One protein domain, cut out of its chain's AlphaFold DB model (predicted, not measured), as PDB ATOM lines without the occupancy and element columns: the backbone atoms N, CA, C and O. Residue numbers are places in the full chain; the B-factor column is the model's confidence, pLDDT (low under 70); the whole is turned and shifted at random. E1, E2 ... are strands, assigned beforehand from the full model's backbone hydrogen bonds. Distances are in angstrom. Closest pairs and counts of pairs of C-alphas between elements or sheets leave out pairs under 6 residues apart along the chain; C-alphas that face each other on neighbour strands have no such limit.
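This is residues 842 to 986 of the 1219 residues of an uncharacterized protein of Mytilus galloprovincialis (UniProt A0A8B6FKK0). Two small sheets, each curled like part of a barrel, sit side by side along the longest axis, E2 of one meeting E7 of the other, amid little regular structure. The 145 printed residues, with strands E1 to E10 and no named helix, are all strand in class, 49 in named elements. Both sheets are antiparallel: E4-E3-E2-E1-E5 and E9-E8-E7-E6-E10. The whole is compact, radius of gyration of the C-alphas 15.5 A, spanning 47 by 33 by 26 A.

E1, residues 855 to 858, E2, 873 to 878, E3, 883 to 888, and E4, 893 to 897, form a meander, each the antiparallel neighbour of the one before; N 856 and O 873 are 2.8 A apart, N 874 and O 887 2.8 A, N 886 and O 894 2.8 A. E5, 906 to 908, neighbours E1, N 857 to O 907 2.9 A. In this folded sheet, bent back into two leaves, E4 and E3 face E1 and E5. E6, 926 to 929, E7, 946 to 952, E8, 957 to 962, and E9, 967 to 971, repeat the meander, with N 927 to O 947 2.9 A, N 948 to O 961 2.8 A, N 958 to O 970 2.9 A. E10, 980 to 982, neighbours E6, N 928 to O 981 2.9 A; E9 and E8 face E6 and E10. The closest C-alphas of E2 and E7, Val 876 and Phe 950, are 5.4 A apart.

E1 begins at C-alpha 855 (183.529, 209.318, 263.075); E10 ends at C-alpha 982 (176.418, 199.928, 252.199). E7 is 16.6 A long.

The printed part has no cut. The links E1 to E2, E5 to E6 and E6 to E7 are long. Confidence under 70 includes residues 934 to 939 and 973 to 977.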
ATOM      1  N   TYR A 842     180.695 222.265 251.835       61.91
ATOM      2  CA  TYR A 842     181.334 221.017 252.247       61.91
ATOM      3  C   TYR A 842     182.795 220.991 251.767       61.91
ATOM      4  O   TYR A 842     183.117 220.481 250.698       61.91
ATOM      5  N   ILE A 843     183.662 221.669 252.521       59.75
ATOM      6  CA  ILE A 843     185.056 221.953 252.178       59.75
ATOM      7  C   ILE A 843     185.924 221.612 253.384       59.75
ATOM      8  O   ILE A 843     185.810 222.238 254.441       59.75
ATOM      9  N   GLU A 844     186.860 220.685 253.193       77.00
ATOM     10  CA  GLU A 844     187.976 220.451 254.113       77.00
ATOM     11  C   GLU A 844     188.897 221.682 254.114       77.00
ATOM     12  O   GLU A 844     189.767 221.853 253.263       77.00
ATOM     13  N   CYS A 845     188.640 222.599 255.050       68.94
ATOM     14  CA  CYS A 845     189.301 223.906 255.117       68.94
ATOM     15  C   CYS A 845     190.695 223.881 255.770       68.94
ATOM     16  O   CYS A 845     191.407 224.880 255.698       68.94
ATOM     17  N   ASP A 846     191.060 222.782 256.433       72.69
ATOM     18  CA  ASP A 846     192.327 222.598 257.148       72.69
ATOM     19  C   ASP A 846     192.637 221.098 257.266       72.69
ATOM     20  O   ASP A 846     191.774 220.318 257.670       72.69
ATOM     21  N   ALA A 847     193.875 220.711 256.954       73.81
ATOM     22  CA  ALA A 847     194.382 219.345 257.090       73.81
ATOM     23  C   ALA A 847     194.732 218.958 258.545       73.81
ATOM     24  O   ALA A 847     195.108 217.818 258.807       73.81
ATOM     25  N   ASN A 848     194.639 219.897 259.495       79.38
ATOM     26  CA  ASN A 848     194.800 219.652 260.933       79.38
ATOM     27  C   ASN A 848     193.490 219.274 261.646       79.38
ATOM     28  O   ASN A 848     193.527 219.036 262.852       79.38
ATOM     29  N   MET A 849     192.351 219.244 260.949       86.38
ATOM     30  CA  MET A 849     191.056 218.800 261.486       86.38
ATOM     31  C   MET A 849     190.744 217.370 261.008       86.38
ATOM     32  O   MET A 849     191.290 216.961 259.980       86.38
ATOM     33  N   PRO A 850     189.885 216.595 261.700       89.38
ATOM     34  CA  PRO A 850     189.442 215.304 261.189       89.38
ATOM     35  C   PRO A 850     188.648 215.556 259.907       89.38
ATOM     36  O   PRO A 850     187.811 216.459 259.932       89.38
ATOM     37  N   PRO A 851     188.888 214.816 258.815       89.75
ATOM     38  CA  PRO A 851     188.160 215.014 257.570       89.75
ATOM     39  C   PRO A 851     186.636 214.905 257.692       89.75
ATOM     40  O   PRO A 851     186.086 214.361 258.652       89.75
ATOM     41  N   ILE A 852     185.938 215.359 256.652       90.81
ATOM     42  CA  ILE A 852     184.493 215.157 256.537       90.81
ATOM     43  C   ILE A 852     184.212 213.643 256.435       90.81
ATOM     44  O   ILE A 852     185.018 212.866 255.929       90.81
ATOM     45  N   GLY A 853     183.093 213.174 256.980       88.31
ATOM     46  CA  GLY A 853     182.775 211.750 257.082       88.31
ATOM     47  C   GLY A 853     183.570 210.975 258.147       88.31
ATOM     48  O   GLY A 853     183.310 209.785 258.322       88.31
ATOM     49  N   THR A 854     184.510 211.597 258.875       91.81
ATOM     50  CA  THR A 854     185.194 210.949 260.007       91.81
ATOM     51  C   THR A 854     184.257 210.806 261.209       91.81
ATOM     52  O   THR A 854     183.497 211.723 261.532       91.81
ATOM     53  N   ARG A 855     184.322 209.654 261.885       93.44
ATOM     54  CA  ARG A 855     183.529 209.318 263.075       93.44
ATOM     55  C   ARG A 855     184.185 209.884 264.342       93.44
ATOM     56  O   ARG A 855     185.410 209.869 264.476       93.44
ATOM     57  N   ILE A 856     183.384 210.434 265.257       94.44
ATOM     58  CA  ILE A 856     183.868 211.183 266.432       94.44
ATOM     59  C   ILE A 856     183.028 210.964 267.708       94.44
ATOM     60  O   ILE A 856     181.877 210.534 267.653       94.44
ATOM     61  N   ARG A 857     183.605 211.317 268.865       93.50
ATOM     62  CA  ARG A 857     182.979 211.358 270.205       93.50
ATOM     63  C   ARG A 857     183.368 212.626 270.980       93.50
ATOM     64  O   ARG A 857     184.214 213.397 270.525       93.50
ATOM     65  N   ARG A 858     182.778 212.829 272.171       92.25
ATOM     66  CA  ARG A 858     183.214 213.845 273.156       92.25
ATOM     67  C   ARG A 858     184.725 213.780 273.391       92.25
ATOM     68  O   ARG A 858     185.254 212.720 273.715       92.25
ATOM     69  N   GLY A 859     185.389 214.922 273.273       91.25
ATOM     70  CA  GLY A 859     186.810 215.111 273.544       91.25
ATOM     71  C   GLY A 859     187.088 215.627 274.959       91.25
ATOM     72  O   GLY A 859     186.156 215.868 275.733       91.25
ATOM     73  N   PRO A 860     188.372 215.806 275.318       87.31
ATOM     74  CA  PRO A 860     188.787 216.187 276.669       87.31
ATOM     75  C   PRO A 860     188.294 217.574 277.107       87.31
ATOM     76  O   PRO A 860     188.091 217.788 278.300       87.31
ATOM     77  N   ASP A 861     188.067 218.503 276.171       90.31
ATOM     78  CA  ASP A 861     187.616 219.871 276.467       90.31
ATOM     79  C   ASP A 861     186.085 220.049 276.402       90.31
ATOM     80  O   ASP A 861     185.588 221.181 276.418       90.31
ATOM     81  N   TRP A 862     185.324 218.948 276.306       89.25
ATOM     82  CA  TRP A 862     183.869 218.986 276.149       89.25
ATOM     83  C   TRP A 862     183.174 219.773 277.270       89.25
ATOM     84  O   TRP A 862     183.268 219.452 278.456       89.25
ATOM     85  N   ARG A 863     182.404 220.788 276.866       87.44
ATOM     86  CA  ARG A 863     181.706 221.733 277.754       87.44
ATOM     87  C   ARG A 863     180.223 221.925 277.413       87.44
ATOM     88  O   ARG A 863     179.628 222.920 277.820       87.44
ATOM     89  N   TRP A 864     179.651 221.028 276.612       79.31
ATOM     90  CA  TRP A 864     178.386 221.240 275.899       79.31
ATOM     91  C   TRP A 864     177.275 220.281 276.363       79.31
ATOM     92  O   TRP A 864     176.586 219.666 275.552       79.31
ATOM     93  N   ASP A 865     177.117 220.149 277.684       86.19
ATOM     94  CA  ASP A 865     176.124 219.295 278.355       86.19
ATOM     95  C   ASP A 865     176.055 217.863 277.769       86.19
ATOM     96  O   ASP A 865     177.094 217.232 277.583       86.19
ATOM     97  N   ASN A 866     174.857 217.331 277.503       82.25
ATOM     98  CA  ASN A 866     174.621 215.997 276.930       82.25
ATOM     99  C   ASN A 866     174.085 216.098 275.482       82.25
ATOM    100  O   ASN A 866     173.092 215.462 275.139       82.25
ATOM    101  N   GLN A 867     174.679 216.965 274.651       77.25
ATOM    102  CA  GLN A 867     174.214 217.244 273.275       77.25
ATOM    103  C   GLN A 867     174.380 216.090 272.269       77.25
ATOM    104  O   GLN A 867     173.830 216.162 271.174       77.25
ATOM    105  N   ASP A 868     175.141 215.065 272.634       79.81
ATOM    106  CA  ASP A 868     175.514 213.882 271.847       79.81
ATOM    107  C   ASP A 868     174.819 212.586 272.324       79.81
ATOM    108  O   ASP A 868     174.938 211.549 271.679       79.81
ATOM    109  N   LEU A 869     174.113 212.629 273.465       80.81
ATOM    110  CA  LEU A 869     173.469 211.476 274.121       80.81
ATOM    111  C   LEU A 869     174.401 210.270 274.385       80.81
ATOM    112  O   LEU A 869     173.939 209.134 274.476       80.81
ATOM    113  N   GLU A 870     175.707 210.511 274.543       81.69
ATOM    114  CA  GLU A 870     176.758 209.488 274.683       81.69
ATOM    115  C   GLU A 870     176.922 208.580 273.450       81.69
ATOM    116  O   GLU A 870     177.543 207.514 273.524       81.69
ATOM    117  N   MET A 871     176.413 209.011 272.293       80.88
ATOM    118  CA  MET A 871     176.534 208.310 271.015       80.88
ATOM    119  C   MET A 871     177.662 208.897 270.146       80.88
ATOM    120  O   MET A 871     178.147 210.000 270.415       80.88
ATOM    121  N   PRO A 872     178.126 208.172 269.113       90.12
ATOM    122  CA  PRO A 872     179.042 208.731 268.132       90.12
ATOM    123  C   PRO A 872     178.362 209.794 267.260       90.12
ATOM    124  O   PRO A 872     177.135 209.917 267.200       90.12
ATOM    125  N   GLY A 873     179.185 210.549 266.543       92.00
ATOM    126  CA  GLY A 873     178.755 211.432 265.467       92.00
ATOM    127  C   GLY A 873     179.709 211.379 264.282       92.00
ATOM    128  O   GLY A 873     180.732 210.695 264.311       92.00
ATOM    129  N   THR A 874     179.382 212.132 263.243       93.12
ATOM    130  CA  THR A 874     180.129 212.210 261.986       93.12
ATOM    131  C   THR A 874     180.451 213.669 261.686       93.12
ATOM    132  O   THR A 874     179.573 214.525 261.779       93.12
ATOM    133  N   VAL A 875     181.693 213.982 261.307       92.25
ATOM    134  CA  VAL A 875     182.060 215.331 260.844       92.25
ATOM    135  C   VAL A 875     181.379 215.607 259.504       92.25
ATOM    136  O   VAL A 875     181.593 214.874 258.545       92.25
ATOM    137  N   VAL A 876     180.583 216.671 259.409       88.56
ATOM    138  CA  VAL A 876     179.856 217.030 258.174       88.56
ATOM    139  C   VAL A 876     180.400 218.280 257.484       88.56
ATOM    140  O   VAL A 876     180.168 218.460 256.295       88.56
ATOM    141  N   SER A 877     181.137 219.155 258.182       84.25
ATOM    142  CA  SER A 877     181.740 220.360 257.584       84.25
ATOM    143  C   SER A 877     182.827 220.976 258.478       84.25
ATOM    144  O   SER A 877     182.798 220.809 259.696       84.25
ATOM    145  N   HIS A 878     183.775 221.715 257.894       85.00
ATOM    146  CA  HIS A 878     184.827 222.447 258.615       85.00
ATOM    147  C   HIS A 878     184.578 223.959 258.502       85.00
ATOM    148  O   HIS A 878     184.099 224.445 257.478       85.00
ATOM    149  N   THR A 879     184.992 224.740 259.500       76.12
ATOM    150  CA  THR A 879     185.156 226.193 259.357       76.12
ATOM    151  C   THR A 879     186.631 226.556 259.201       76.12
ATOM    152  O   THR A 879     187.517 225.912 259.756       76.12
ATOM    153  N   LYS A 880     186.915 227.688 258.549       71.50
ATOM    154  CA  LYS A 880     188.262 228.299 258.527       71.50
ATOM    155  C   LYS A 880     188.714 228.863 259.888       71.50
ATOM    156  O   LYS A 880     189.759 229.495 259.972       71.50
ATOM    157  N   THR A 881     187.916 228.679 260.941       74.62
ATOM    158  CA  THR A 881     188.124 229.236 262.286       74.62
ATOM    159  C   THR A 881     188.399 228.162 263.343       74.62
ATOM    160  O   THR A 881     188.263 228.446 264.530       74.62
ATOM    161  N   GLY A 882     188.773 226.939 262.940       76.69
ATOM    162  CA  GLY A 882     189.108 225.845 263.867       76.69
ATOM    163  C   GLY A 882     187.892 225.189 264.536       76.69
ATOM    164  O   GLY A 882     187.976 224.687 265.658       76.69
ATOM    165  N   GLN A 883     186.730 225.238 263.888       85.75
ATOM    166  CA  GLN A 883     185.509 224.606 264.381       85.75
ATOM    167  C   GLN A 883     185.016 223.584 263.360       85.75
ATOM    168  O   GLN A 883     185.056 223.844 262.158       85.75
ATOM    169  N   ILE A 884     184.520 222.446 263.836       89.38
ATOM    170  CA  ILE A 884     183.926 221.414 262.983       89.38
ATOM    171  C   ILE A 884     182.442 221.262 263.293       89.38
ATOM    172  O   ILE A 884     182.016 221.361 264.446       89.38
ATOM    173  N   TRP A 885     181.652 221.054 262.248       87.81
ATOM    174  CA  TRP A 885     180.258 220.655 262.342       87.81
ATOM    175  C   TRP A 885     180.175 219.137 262.429       87.81
ATOM    176  O   TRP A 885     180.825 218.432 261.656       87.81
ATOM    177  N   VAL A 886     179.354 218.654 263.351       90.12
ATOM    178  CA  VAL A 886     179.116 217.237 263.622       90.12
ATOM    179  C   VAL A 886     177.623 216.978 263.535       90.12
ATOM    180  O   VAL A 886     176.843 217.701 264.154       90.12
ATOM    181  N   GLU A 887     177.252 215.916 262.832       90.44
ATOM    182  CA  GLU A 887     175.945 215.274 262.941       90.44
ATOM    183  C   GLU A 887     176.062 214.086 263.901       90.44
ATOM    184  O   GLU A 887     176.786 213.129 263.626       90.44
ATOM    185  N   TRP A 888     175.416 214.169 265.066       89.56
ATOM    186  CA  TRP A 888     175.350 213.059 266.024       89.56
ATOM    187  C   TRP A 888     174.397 211.976 265.526       89.56
ATOM    188  O   TRP A 888     173.462 212.283 264.791       89.56
ATOM    189  N   ASP A 889     174.573 210.722 265.953       84.88
ATOM    190  CA  ASP A 889     173.847 209.616 265.312       84.88
ATOM    191  C   ASP A 889     172.309 209.697 265.420       84.88
ATOM    192  O   ASP A 889     171.610 209.210 264.531       84.88
ATOM    193  N   PHE A 890     171.783 210.417 266.419       77.75
ATOM    194  CA  PHE A 890     170.357 210.758 266.559       77.75
ATOM    195  C   PHE A 890     169.891 211.982 265.729       77.75
ATOM    196  O   PHE A 890     168.851 212.570 266.018       77.75
ATOM    197  N   GLY A 891     170.660 212.400 264.719       67.81
ATOM    198  CA  GLY A 891     170.295 213.434 263.738       67.81
ATOM    199  C   GLY A 891     170.503 214.888 264.181       67.81
ATOM    200  O   GLY A 891     170.128 215.816 263.466       67.81
ATOM    201  N   ASN A 892     171.094 215.129 265.355       73.81
ATOM    202  CA  ASN A 892     171.336 216.485 265.852       73.81
ATOM    203  C   ASN A 892     172.649 217.056 265.285       73.81
ATOM    204  O   ASN A 892     173.730 216.552 265.593       73.81
ATOM    205  N   ILE A 893     172.563 218.142 264.509       80.88
ATOM    206  CA  ILE A 893     173.728 218.821 263.917       80.88
ATOM    207  C   ILE A 893     174.166 220.007 264.789       80.88
ATOM    208  O   ILE A 893     173.400 220.947 265.009       80.88
ATOM    209  N   ASN A 894     175.416 219.989 265.260       83.12
ATOM    210  CA  ASN A 894     176.014 221.015 266.123       83.12
ATOM    211  C   ASN A 894     177.468 221.330 265.722       83.12
ATOM    212  O   ASN A 894     178.038 220.677 264.851       83.12
ATOM    213  N   ARG A 895     178.077 222.354 266.338       87.12
ATOM    214  CA  ARG A 895     179.427 222.840 265.998       87.12
ATOM    215  C   ARG A 895     180.343 222.915 267.220       87.12
ATOM    216  O   ARG A 895     180.010 223.582 268.198       87.12
ATOM    217  N   TYR A 896     181.526 222.318 267.105       90.69
ATOM    218  CA  TYR A 896     182.475 222.074 268.196       90.69
ATOM    219  C   TYR A 896     183.867 222.643 267.882       90.69
ATOM    220  O   TYR A 896     184.229 222.803 266.715       90.69
ATOM    221  N   ARG A 897     184.656 222.987 268.909       90.62
ATOM    222  CA  ARG A 897     186.042 223.466 268.758       90.62
ATOM    223  C   ARG A 897     186.996 222.306 268.493       90.62
ATOM    224  O   ARG A 897     186.932 221.286 269.180       90.62
ATOM    225  N   TYR A 898     187.922 222.506 267.562       88.69
ATOM    226  CA  TYR A 898     189.005 221.573 267.278       88.69
ATOM    227  C   TYR A 898     190.318 222.347 267.092       88.69
ATOM    228  O   TYR A 898     190.568 222.947 266.050       88.69
ATOM    229  N   GLY A 899     191.129 222.410 268.150       82.69
ATOM    230  CA  GLY A 899     192.385 223.170 268.197       82.69
ATOM    231  C   GLY A 899     192.235 224.667 268.517       82.69
ATOM    232  O   GLY A 899     193.231 225.325 268.824       82.69
ATOM    233  N   VAL A 900     191.015 225.220 268.518       81.50
ATOM    234  CA  VAL A 900     190.752 226.608 268.954       81.50
ATOM    235  C   VAL A 900     191.070 226.751 270.433       81.50
ATOM    236  O   VAL A 900     190.533 226.011 271.253       81.50
ATOM    237  N   GLU A 901     191.935 227.712 270.768       79.19
ATOM    238  CA  GLU A 901     192.438 227.934 272.135       79.19
ATOM    239  C   GLU A 901     193.169 226.701 272.716       79.19
ATOM    240  O   GLU A 901     193.328 226.588 273.925       79.19
ATOM    241  N   GLY A 902     193.614 225.766 271.861       82.38
ATOM    242  CA  GLY A 902     194.176 224.473 272.271       82.38
ATOM    243  C   GLY A 902     193.141 223.422 272.685       82.38
ATOM    244  O   GLY A 902     193.532 222.304 273.022       82.38
ATOM    245  N   CYS A 903     191.847 223.754 272.640       86.19
ATOM    246  CA  CYS A 903     190.772 222.863 273.052       86.19
ATOM    247  C   CYS A 903     190.295 221.947 271.919       86.19
ATOM    248  O   CYS A 903     190.015 222.396 270.802       86.19
ATOM    249  N   TYR A 904     190.098 220.677 272.255       90.19
ATOM    250  CA  TYR A 904     189.466 219.665 271.418       90.19
ATOM    251  C   TYR A 904     188.184 219.232 272.120       90.19
ATOM    252  O   TYR A 904     188.173 218.344 272.975       90.19
ATOM    253  N   ASP A 905     187.082 219.896 271.764       92.12
ATOM    254  CA  ASP A 905     185.761 219.539 272.282       92.12
ATOM    255  C   ASP A 905     185.382 218.112 271.842       92.12
ATOM    256  O   ASP A 905     184.578 217.472 272.506       92.12
ATOM    257  N   VAL A 906     185.956 217.601 270.744       92.94
ATOM    258  CA  VAL A 906     185.657 216.292 270.138       92.94
ATOM    259  C   VAL A 906     186.918 215.567 269.644       92.94
ATOM    260  O   VAL A 906     187.908 216.207 269.290       92.94
ATOM    261  N   VAL A 907     186.878 214.231 269.618       92.31
ATOM    262  CA  VAL A 907     187.983 213.313 269.246       92.31
ATOM    263  C   VAL A 907     187.510 212.235 268.270       92.31
ATOM    264  O   VAL A 907     186.322 211.927 268.231       92.31
ATOM    265  N   THR A 908     188.420 211.656 267.486       92.19
ATOM    266  CA  THR A 908     188.102 210.627 266.477       92.19
ATOM    267  C   THR A 908     187.908 209.237 267.093       92.19
ATOM    268  O   THR A 908     188.531 208.928 268.110       92.19
ATOM    269  N   THR A 909     187.049 208.408 266.492       90.56
ATOM    270  CA  THR A 909     186.713 207.044 266.949       90.56
ATOM    271  C   THR A 909     186.413 206.119 265.765       90.56
ATOM    272  O   THR A 909     186.042 206.610 264.704       90.56
ATOM    273  N   GLU A 910     186.491 204.803 265.973       84.06
ATOM    274  CA  GLU A 910     186.121 203.771 264.987       84.06
ATOM    275  C   GLU A 910     184.660 203.296 265.098       84.06
ATOM    276  O   GLU A 910     184.248 202.394 264.371       84.06
ATOM    277  N   ASP A 911     183.855 203.865 266.006       83.50
ATOM    278  CA  ASP A 911     182.482 203.393 266.236       83.50
ATOM    279  C   ASP A 911     181.625 203.450 264.949       83.50
ATOM    280  O   ASP A 911     181.321 204.547 264.449       83.50
ATOM    281  N   PRO A 912     181.168 202.298 264.417       83.62
ATOM    282  CA  PRO A 912     180.436 202.247 263.159       83.62
ATOM    283  C   PRO A 912     179.077 202.938 263.270       83.62
ATOM    284  O   PRO A 912     178.475 203.004 264.345       83.62
ATOM    285  N   ARG A 913     178.559 203.442 262.146       86.00
ATOM    286  CA  ARG A 913     177.176 203.926 262.086       86.00
ATOM    287  C   ARG A 913     176.218 202.741 262.136       86.00
ATOM    288  O   ARG A 913     176.255 201.877 261.263       86.00
ATOM    289  N   LEU A 914     175.336 202.743 263.129       81.62
ATOM    290  CA  LEU A 914     174.188 201.841 263.196       81.62
ATOM    291  C   LEU A 914     173.000 202.457 262.446       81.62
ATOM    292  O   LEU A 914     172.789 203.670 262.498       81.62
ATOM    293  N   LEU A 915     172.232 201.621 261.754       78.94
ATOM    294  CA  LEU A 915     170.958 201.990 261.137       78.94
ATOM    295  C   LEU A 915     169.805 201.494 262.014       78.94
ATOM    296  O   LEU A 915     169.928 200.469 262.686       78.94
ATOM    297  N   GLU A 916     168.701 202.232 262.013       73.38
ATOM    298  CA  GLU A 916     167.425 201.788 262.588       73.38
ATOM    299  C   GLU A 916     166.632 200.990 261.534       73.38
ATOM    300  O   GLU A 916     166.923 201.091 260.342       73.38
ATOM    301  N   ASP A 917     165.639 200.193 261.952       61.25
ATOM    302  CA  ASP A 917     164.922 199.239 261.077       61.25
ATOM    303  C   ASP A 917     164.209 199.886 259.860       61.25
ATOM    304  O   ASP A 917     163.821 199.182 258.926       61.25
ATOM    305  N   ASP A 918     164.021 201.212 259.855       69.56
ATOM    306  CA  ASP A 918     163.449 202.009 258.761       69.56
ATOM    307  C   ASP A 918     164.480 202.855 257.975       69.56
ATOM    308  O   ASP A 918     164.142 203.435 256.938       69.56
ATOM    309  N   GLN A 919     165.742 202.913 258.415       69.75
ATOM    310  CA  GLN A 919     166.794 203.723 257.793       69.75
ATOM    311  C   GLN A 919     167.538 202.936 256.705       69.75
ATOM    312  O   GLN A 919     168.419 202.128 256.987       69.75
ATOM    313  N   VAL A 920     167.244 203.227 255.432       75.81
ATOM    314  CA  VAL A 920     167.952 202.616 254.285       75.81
ATOM    315  C   VAL A 920     169.424 203.047 254.217       75.81
ATOM    316  O   VAL A 920     170.269 202.247 253.834       75.81
ATOM    317  N   ILE A 921     169.734 204.301 254.566       84.19
ATOM    318  CA  ILE A 921     171.093 204.861 254.624       84.19
ATOM    319  C   ILE A 921     171.115 206.087 255.551       84.19
ATOM    320  O   ILE A 921     170.114 206.797 255.650       84.19
ATOM    321  N   ALA A 922     172.244 206.357 256.210       86.19
ATOM    322  CA  ALA A 922     172.404 207.479 257.138       86.19
ATOM    323  C   ALA A 922     173.798 208.124 257.049       86.19
ATOM    324  O   ALA A 922     174.748 207.555 256.502       86.19
ATOM    325  N   VAL A 923     173.938 209.323 257.616       87.69
ATOM    326  CA  VAL A 923     175.229 210.009 257.746       87.69
ATOM    327  C   VAL A 923     176.143 209.235 258.704       87.69
ATOM    328  O   VAL A 923     175.741 208.829 259.792       87.69
ATOM    329  N   GLY A 924     177.388 209.009 258.284       85.75
ATOM    330  CA  GLY A 924     178.348 208.126 258.950       85.75
ATOM    331  C   GLY A 924     178.371 206.687 258.429       85.75
ATOM    332  O   GLY A 924     179.264 205.937 258.817       85.75
ATOM    333  N   CYS A 925     177.443 206.277 257.552       88.44
ATOM    334  CA  CYS A 925     177.519 204.964 256.905       88.44
ATOM    335  C   CYS A 925     178.763 204.854 256.016       88.44
ATOM    336  O   CYS A 925     179.087 205.777 255.264       88.44
ATOM    337  N   VAL A 926     179.414 203.692 256.052       88.56
ATOM    338  CA  VAL A 926     180.461 203.330 255.093       88.56
ATOM    339  C   VAL A 926     179.802 202.712 253.864       88.56
ATOM    340  O   VAL A 926     178.961 201.820 253.976       88.56
ATOM    341  N   VAL A 927     180.188 203.181 252.684       88.69
ATOM    342  CA  VAL A 927     179.704 202.691 251.389       88.69
ATOM    343  C   VAL A 927     180.860 202.324 250.467       88.69
ATOM    344  O   VAL A 927     181.983 202.807 250.625       88.69
ATOM    345  N   ARG A 928     180.569 201.498 249.465       87.44
ATOM    346  CA  ARG A 928     181.440 201.176 248.326       87.44
ATOM    347  C   ARG A 928     180.659 201.332 247.015       87.44
ATOM    348  O   ARG A 928     179.435 201.469 247.040       87.44
ATOM    349  N   ARG A 929     181.347 201.318 245.868       84.12
ATOM    350  CA  ARG A 929     180.676 201.239 244.554       84.12
ATOM    351  C   ARG A 929     179.775 199.997 244.479       84.12
ATOM    352  O   ARG A 929     180.173 198.933 244.953       84.12
ATOM    353  N   SER A 930     178.604 200.126 243.865       80.38
ATOM    354  CA  SER A 930     177.718 198.999 243.552       80.38
ATOM    355  C   SER A 930     177.961 198.464 242.130       80.38
ATOM    356  O   SER A 930     178.788 198.982 241.373       80.38
ATOM    357  N   SER A 931     177.179 197.460 241.727       70.19
ATOM    358  CA  SER A 931     177.071 196.999 240.334       70.19
ATOM    359  C   SER A 931     176.346 197.969 239.384       70.19
ATOM    360  O   SER A 931     176.392 197.763 238.174       70.19
ATOM    361  N   GLY A 932     175.687 199.014 239.898       67.75
ATOM    362  CA  GLY A 932     174.973 200.036 239.117       67.75
ATOM    363  C   GLY A 932     175.795 201.296 238.810       67.75
ATOM    364  O   GLY A 932     175.244 202.278 238.313       67.75
ATOM    365  N   TRP A 933     177.092 201.293 239.130       75.94
ATOM    366  CA  TRP A 933     178.010 202.406 238.877       75.94
ATOM    367  C   TRP A 933     178.108 202.734 237.380       75.94
ATOM    368  O   TRP A 933     178.389 201.858 236.564       75.94
ATOM    369  N   LYS A 934     177.915 204.006 237.005       67.75
ATOM    370  CA  LYS A 934     177.994 204.445 235.603       67.75
ATOM    371  C   LYS A 934     179.461 204.492 235.144       67.75
ATOM    372  O   LYS A 934     180.304 205.113 235.792       67.75
ATOM    373  N   ASP A 935     179.772 203.797 234.051       52.22
ATOM    374  CA  ASP A 935     181.153 203.497 233.651       52.22
ATOM    375  C   ASP A 935     182.029 204.725 233.344       52.22
ATOM    376  O   ASP A 935     181.590 205.718 232.767       52.22
ATOM    377  N   GLY A 936     183.318 204.607 233.689       52.81
ATOM    378  CA  GLY A 936     184.390 205.535 233.295       52.81
ATOM    379  C   GLY A 936     185.103 206.251 234.449       52.81
ATOM    380  O   GLY A 936     186.304 206.507 234.360       52.81
ATOM    381  N   HIS A 937     184.412 206.540 235.555       57.81
ATOM    382  CA  HIS A 937     184.932 207.428 236.605       57.81
ATOM    383  C   HIS A 937     185.557 206.675 237.795       57.81
ATOM    384  O   HIS A 937     184.891 205.903 238.483       57.81
ATOM    385  N   THR A 938     186.834 206.953 238.092       64.50
ATOM    386  CA  THR A 938     187.570 206.494 239.296       64.50
ATOM    387  C   THR A 938     187.548 207.550 240.409       64.50
ATOM    388  O   THR A 938     188.565 207.923 241.008       64.50
ATOM    389  N   GLU A 939     186.369 208.107 240.670       69.44
ATOM    390  CA  GLU A 939     186.169 209.108 241.725       69.44
ATOM    391  C   GLU A 939     186.216 208.500 243.129       69.44
ATOM    392  O   GLU A 939     186.708 209.142 244.050       69.44
ATOM    393  N   ASP A 940     185.873 207.223 243.258       73.12
ATOM    394  CA  ASP A 940     186.068 206.415 244.465       73.12
ATOM    395  C   ASP A 940     187.525 205.990 244.723       73.12
ATOM    396  O   ASP A 940     187.899 205.649 245.843       73.12
ATOM    397  N   GLY A 941     188.380 206.046 243.697       67.94
ATOM    398  CA  GLY A 941     189.753 205.538 243.743       67.94
ATOM    399  C   GLY A 941     189.906 204.083 243.288       67.94
ATOM    400  O   GLY A 941     190.994 203.529 243.434       67.94
ATOM    401  N   GLY A 942     188.861 203.486 242.707       71.50
ATOM    402  CA  GLY A 942     188.883 202.162 242.084       71.50
ATOM    403  C   GLY A 942     188.054 201.090 242.811       71.50
ATOM    404  O   GLY A 942     187.567 201.315 243.919       71.50
ATOM    405  N   PRO A 943     187.889 199.902 242.198       69.75
ATOM    406  CA  PRO A 943     187.095 198.812 242.760       69.75
ATOM    407  C   PRO A 943     187.501 198.435 244.189       69.75
ATOM    408  O   PRO A 943     188.686 198.368 244.514       69.75
ATOM    409  N   GLY A 944     186.505 198.180 245.039       69.56
ATOM    410  CA  GLY A 944     186.714 197.827 246.446       69.56
ATOM    411  C   GLY A 944     187.120 198.991 247.357       69.56
ATOM    412  O   GLY A 944     187.355 198.760 248.541       69.56
ATOM    413  N   LYS A 945     187.196 200.237 246.862       82.88
ATOM    414  CA  LYS A 945     187.373 201.406 247.732       82.88
ATOM    415  C   LYS A 945     186.082 201.780 248.450       82.88
ATOM    416  O   LYS A 945     184.991 201.748 247.883       82.88
ATOM    417  N   THR A 946     186.252 202.147 249.714       88.06
ATOM    418  CA  THR A 946     185.200 202.642 250.597       88.06
ATOM    419  C   THR A 946     185.221 204.164 250.691       88.06
ATOM    420  O   THR A 946     186.244 204.820 250.441       88.06
ATOM    421  N   GLY A 947     184.075 204.722 251.066       88.06
ATOM    422  CA  GLY A 947     183.886 206.119 251.431       88.06
ATOM    423  C   GLY A 947     182.837 206.265 252.530       88.06
ATOM    424  O   GLY A 947     182.022 205.370 252.737       88.06
ATOM    425  N   SER A 948     182.861 207.396 253.226       90.31
ATOM    426  CA  SER A 948     181.907 207.729 254.285       90.31
ATOM    427  C   SER A 948     180.814 208.650 253.750       90.31
ATOM    428  O   SER A 948     181.106 209.673 253.121       90.31
ATOM    429  N   VAL A 949     179.554 208.323 254.029       89.06
ATOM    430  CA  VAL A 949     178.408 209.204 253.771       89.06
ATOM    431  C   VAL A 949     178.461 210.388 254.734       89.06
ATOM    432  O   VAL A 949     178.483 210.194 255.949       89.06
ATOM    433  N   PHE A 950     178.444 211.612 254.206       87.75
ATOM    434  CA  PHE A 950     178.407 212.844 255.009       87.75
ATOM    435  C   PHE A 950     177.166 213.716 254.753       87.75
ATOM    436  O   PHE A 950     176.965 214.697 255.461       87.75
ATOM    437  N   ILE A 951     176.320 213.351 253.778       82.81
ATOM    438  CA  ILE A 951     174.953 213.880 253.608       82.81
ATOM    439  C   ILE A 951     174.058 212.781 253.028       82.81
ATOM    440  O   ILE A 951     174.465 212.100 252.082       82.81
ATOM    441  N   VAL A 952     172.817 212.689 253.505       83.38
ATOM    442  CA  VAL A 952     171.705 212.019 252.812       83.38
ATOM    443  C   VAL A 952     170.708 213.087 252.347       83.38
ATOM    444  O   VAL A 952     170.410 214.010 253.100       83.38
ATOM    445  N   HIS A 953     170.226 212.999 251.104       74.69
ATOM    446  CA  HIS A 953     169.256 213.938 250.522       74.69
ATOM    447  C   HIS A 953     167.883 213.279 250.357       74.69
ATOM    448  O   HIS A 953     167.792 212.109 249.987       74.69
ATOM    449  N   ASP A 954     166.815 214.067 250.527       69.88
ATOM    450  CA  ASP A 954     165.413 213.637 250.359       69.88
ATOM    451  C   ASP A 954     165.086 213.082 248.949       69.88
ATOM    452  O   ASP A 954     164.054 212.441 248.766       69.88
ATOM    453  N   ASP A 955     165.945 213.314 247.947       71.75
ATOM    454  CA  ASP A 955     165.788 212.832 246.564       71.75
ATOM    455  C   ASP A 955     166.430 211.455 246.290       71.75
ATOM    456  O   ASP A 955     166.605 211.067 245.134       71.75
ATOM    457  N   GLY A 956     166.790 210.704 247.338       73.62
ATOM    458  CA  GLY A 956     167.379 209.364 247.210       73.62
ATOM    459  C   GLY A 956     168.847 209.373 246.770       73.62
ATOM    460  O   GLY A 956     169.367 208.359 246.299       73.62
ATOM    461  N   THR A 957     169.532 210.510 246.909       82.06
ATOM    462  CA  THR A 957     170.978 210.620 246.681       82.06
ATOM    463  C   THR A 957     171.738 210.848 247.983       82.06
ATOM    464  O   THR A 957     171.220 211.392 248.956       82.06
ATOM    465  N   VAL A 958     173.011 210.469 247.996       86.31
ATOM    466  CA  VAL A 958     173.929 210.690 249.118       86.31
ATOM    467  C   VAL A 958     175.178 211.418 248.646       86.31
ATOM    468  O   VAL A 958     175.576 211.278 247.489       86.31
ATOM    469  N   GLN A 959     175.807 212.197 249.529       86.81
ATOM    470  CA  GLN A 959     177.171 212.675 249.300       86.81
ATOM    471  C   GLN A 959     178.163 211.847 250.108       86.81
ATOM    472  O   GLN A 959     177.999 211.635 251.312       86.81
ATOM    473  N   VAL A 960     179.179 211.359 249.400       88.38
ATOM    474  CA  VAL A 960     180.171 210.401 249.886       88.38
ATOM    475  C   VAL A 960     181.542 211.037 249.765       88.38
ATOM    476  O   VAL A 960     181.902 211.538 248.696       88.38
ATOM    477  N   ARG A 961     182.316 211.000 250.851       90.00
ATOM    478  CA  ARG A 961     183.751 211.271 250.823       90.00
ATOM    479  C   ARG A 961     184.479 209.944 250.726       90.00
ATOM    480  O   ARG A 961     184.445 209.137 251.651       90.00
ATOM    481  N   TRP A 962     185.163 209.730 249.618       88.62
ATOM    482  CA  TRP A 962     185.938 208.526 249.375       88.62
ATOM    483  C   TRP A 962     187.258 208.528 250.151       88.62
ATOM    484  O   TRP A 962     187.807 209.577 250.491       88.62
ATOM    485  N   SER A 963     187.808 207.339 250.394       84.56
ATOM    486  CA  SER A 963     189.112 207.146 251.054       84.56
ATOM    487  C   SER A 963     190.291 207.835 250.342       84.56
ATOM    488  O   SER A 963     191.327 208.073 250.957       84.56
ATOM    489  N   ASN A 964     190.133 208.226 249.072       79.25
ATOM    490  CA  ASN A 964     191.096 209.038 248.315       79.25
ATOM    491  C   ASN A 964     190.969 210.569 248.549       79.25
ATOM    492  O   ASN A 964     191.703 211.334 247.924       79.25
ATOM    493  N   GLY A 965     190.030 211.021 249.390       79.38
ATOM    494  CA  GLY A 965     189.752 212.434 249.683       79.38
ATOM    495  C   GLY A 965     188.816 213.154 248.701       79.38
ATOM    496  O   GLY A 965     188.443 214.297 248.957       79.38
ATOM    497  N   LYS A 966     188.399 212.524 247.594       80.62
ATOM    498  CA  LYS A 966     187.382 213.083 246.689       80.62
ATOM    499  C   LYS A 966     185.994 213.002 247.322       80.62
ATOM    500  O   LYS A 966     185.672 212.048 248.028       80.62
ATOM    501  N   MET A 967     185.154 213.980 247.003       83.88
ATOM    502  CA  MET A 967     183.743 214.022 247.389       83.88
ATOM    503  C   MET A 967     182.872 214.032 246.135       83.88
ATOM    504  O   MET A 967     183.206 214.714 245.166       83.88
ATOM    505  N   GLY A 968     181.762 213.299 246.160       81.06
ATOM    506  CA  GLY A 968     180.805 213.241 245.055       81.06
ATOM    507  C   GLY A 968     179.390 212.923 245.530       81.06
ATOM    508  O   GLY A 968     179.184 212.585 246.699       81.06
ATOM    509  N   ARG A 969     178.412 213.054 244.628       85.62
ATOM    510  CA  ARG A 969     176.986 212.793 244.879       85.62
ATOM    511  C   ARG A 969     176.533 211.593 244.048       85.62
ATOM    512  O   ARG A 969     176.716 211.617 242.837       85.62
ATOM    513  N   TYR A 970     175.932 210.597 244.693       85.06
ATOM    514  CA  TYR A 970     175.620 209.292 244.097       85.06
ATOM    515  C   TYR A 970     174.201 208.829 244.455       85.06
ATOM    516  O   TYR A 970     173.666 209.205 245.500       85.06
ATOM    517  N   GLN A 971     173.583 208.017 243.599       81.62
ATOM    518  CA  GLN A 971     172.233 207.478 243.798       81.62
ATOM    519  C   GLN A 971     172.222 206.294 244.781       81.62
ATOM    520  O   GLN A 971     173.065 205.397 244.697       81.62
ATOM    521  N   CYS A 972     171.233 206.256 245.679       78.31
ATOM    522  CA  CYS A 972     171.044 205.191 246.662       78.31
ATOM    523  C   CYS A 972     169.586 204.692 246.677       78.31
ATOM    524  O   CYS A 972     168.696 205.330 247.233       78.31
ATOM    525  N   GLY A 973     169.345 203.511 246.104       62.78
ATOM    526  CA  GLY A 973     168.184 202.666 246.415       62.78
ATOM    527  C   GLY A 973     166.815 203.024 245.821       62.78
ATOM    528  O   GLY A 973     165.930 202.176 245.889       62.78
ATOM    529  N   PHE A 974     166.602 204.204 245.225       46.41
ATOM    530  CA  PHE A 974     165.237 204.700 244.948       46.41
ATOM    531  C   PHE A 974     164.639 204.432 243.543       46.41
ATOM    532  O   PHE A 974     163.654 205.057 243.162       46.41
ATOM    533  N   ASP A 975     165.182 203.494 242.763       45.44
ATOM    534  CA  ASP A 975     164.534 202.967 241.536       45.44
ATOM    535  C   ASP A 975     165.061 201.584 241.082       45.44
ATOM    536  O   ASP A 975     164.799 201.146 239.960       45.44
ATOM    537  N   GLY A 976     165.853 200.907 241.921       54.50
ATOM    538  CA  GLY A 976     166.636 199.727 241.534       54.50
ATOM    539  C   GLY A 976     168.017 200.032 240.926       54.50
ATOM    540  O   GLY A 976     168.773 199.094 240.685       54.50
ATOM    541  N   LYS A 977     168.393 201.305 240.729       58.56
ATOM    542  CA  LYS A 977     169.730 201.743 240.283       58.56
ATOM    543  C   LYS A 977     170.472 202.482 241.400       58.56
ATOM    544  O   LYS A 977     170.704 203.689 241.344       58.56
ATOM    545  N   SER A 978     170.880 201.745 242.429       73.88
ATOM    546  CA  SER A 978     171.911 202.235 243.352       73.88
ATOM    547  C   SER A 978     173.249 202.350 242.623       73.88
ATOM    548  O   SER A 978     173.652 201.400 241.959       73.88
ATOM    549  N   GLU A 979     173.978 203.447 242.811       78.94
ATOM    550  CA  GLU A 979     175.390 203.585 242.411       78.94
ATOM    551  C   GLU A 979     176.342 203.212 243.555       78.94
ATOM    552  O   GLU A 979     177.460 202.756 243.323       78.94
ATOM    553  N   VAL A 980     175.886 203.374 244.799       84.19
ATOM    554  CA  VAL A 980     176.618 202.993 246.012       84.19
ATOM    555  C   VAL A 980     175.842 201.960 246.821       84.19
ATOM    556  O   VAL A 980     174.612 201.970 246.851       84.19
ATOM    557  N   GLU A 981     176.568 201.063 247.478       85.06
ATOM    558  CA  GLU A 981     176.026 200.047 248.382       85.06
ATOM    559  C   GLU A 981     176.699 200.136 249.756       85.06
ATOM    560  O   GLU A 981     177.859 200.539 249.868       85.06
ATOM    561  N   ILE A 982     175.957 199.796 250.812       84.62
ATOM    562  CA  ILE A 982     176.418 199.928 252.199       84.62
ATOM    563  C   ILE A 982     177.299 198.739 252.585       84.62
ATOM    564  O   ILE A 982     176.934 197.576 252.393       84.62
ATOM    565  N   CYS A 983     178.442 199.055 253.185       80.31
ATOM    566  CA  CYS A 983     179.269 198.107 253.912       80.31
ATOM    567  C   CYS A 983     178.711 197.997 255.336       80.31
ATOM    568  O   CYS A 983     179.018 198.842 256.175       80.31
ATOM    569  N   ASP A 984     177.875 196.994 255.609       67.56
ATOM    570  CA  ASP A 984     177.409 196.710 256.973       67.56
ATOM    571  C   ASP A 984     178.521 195.973 257.748       67.56
ATOM    572  O   ASP A 984     178.819 194.819 257.419       67.56
ATOM    573  N   PRO A 985     179.137 196.591 258.776       59.22
ATOM    574  CA  PRO A 985     180.245 195.990 259.516       59.22
ATOM    575  C   PRO A 985     179.827 194.803 260.399       59.22
ATOM    576  O   PRO A 985     180.695 194.107 260.926       59.22
ATOM    577  N   PHE A 986     178.526 194.534 260.551       59.69
ATOM    578  CA  PHE A 986     178.003 193.371 261.274       59.69
ATOM    579  C   PHE A 986     177.577 192.226 260.340       59.69
ATOM    580  O   PHE A 986     177.292 191.118 260.807       59.69
TER     581      PHE A 986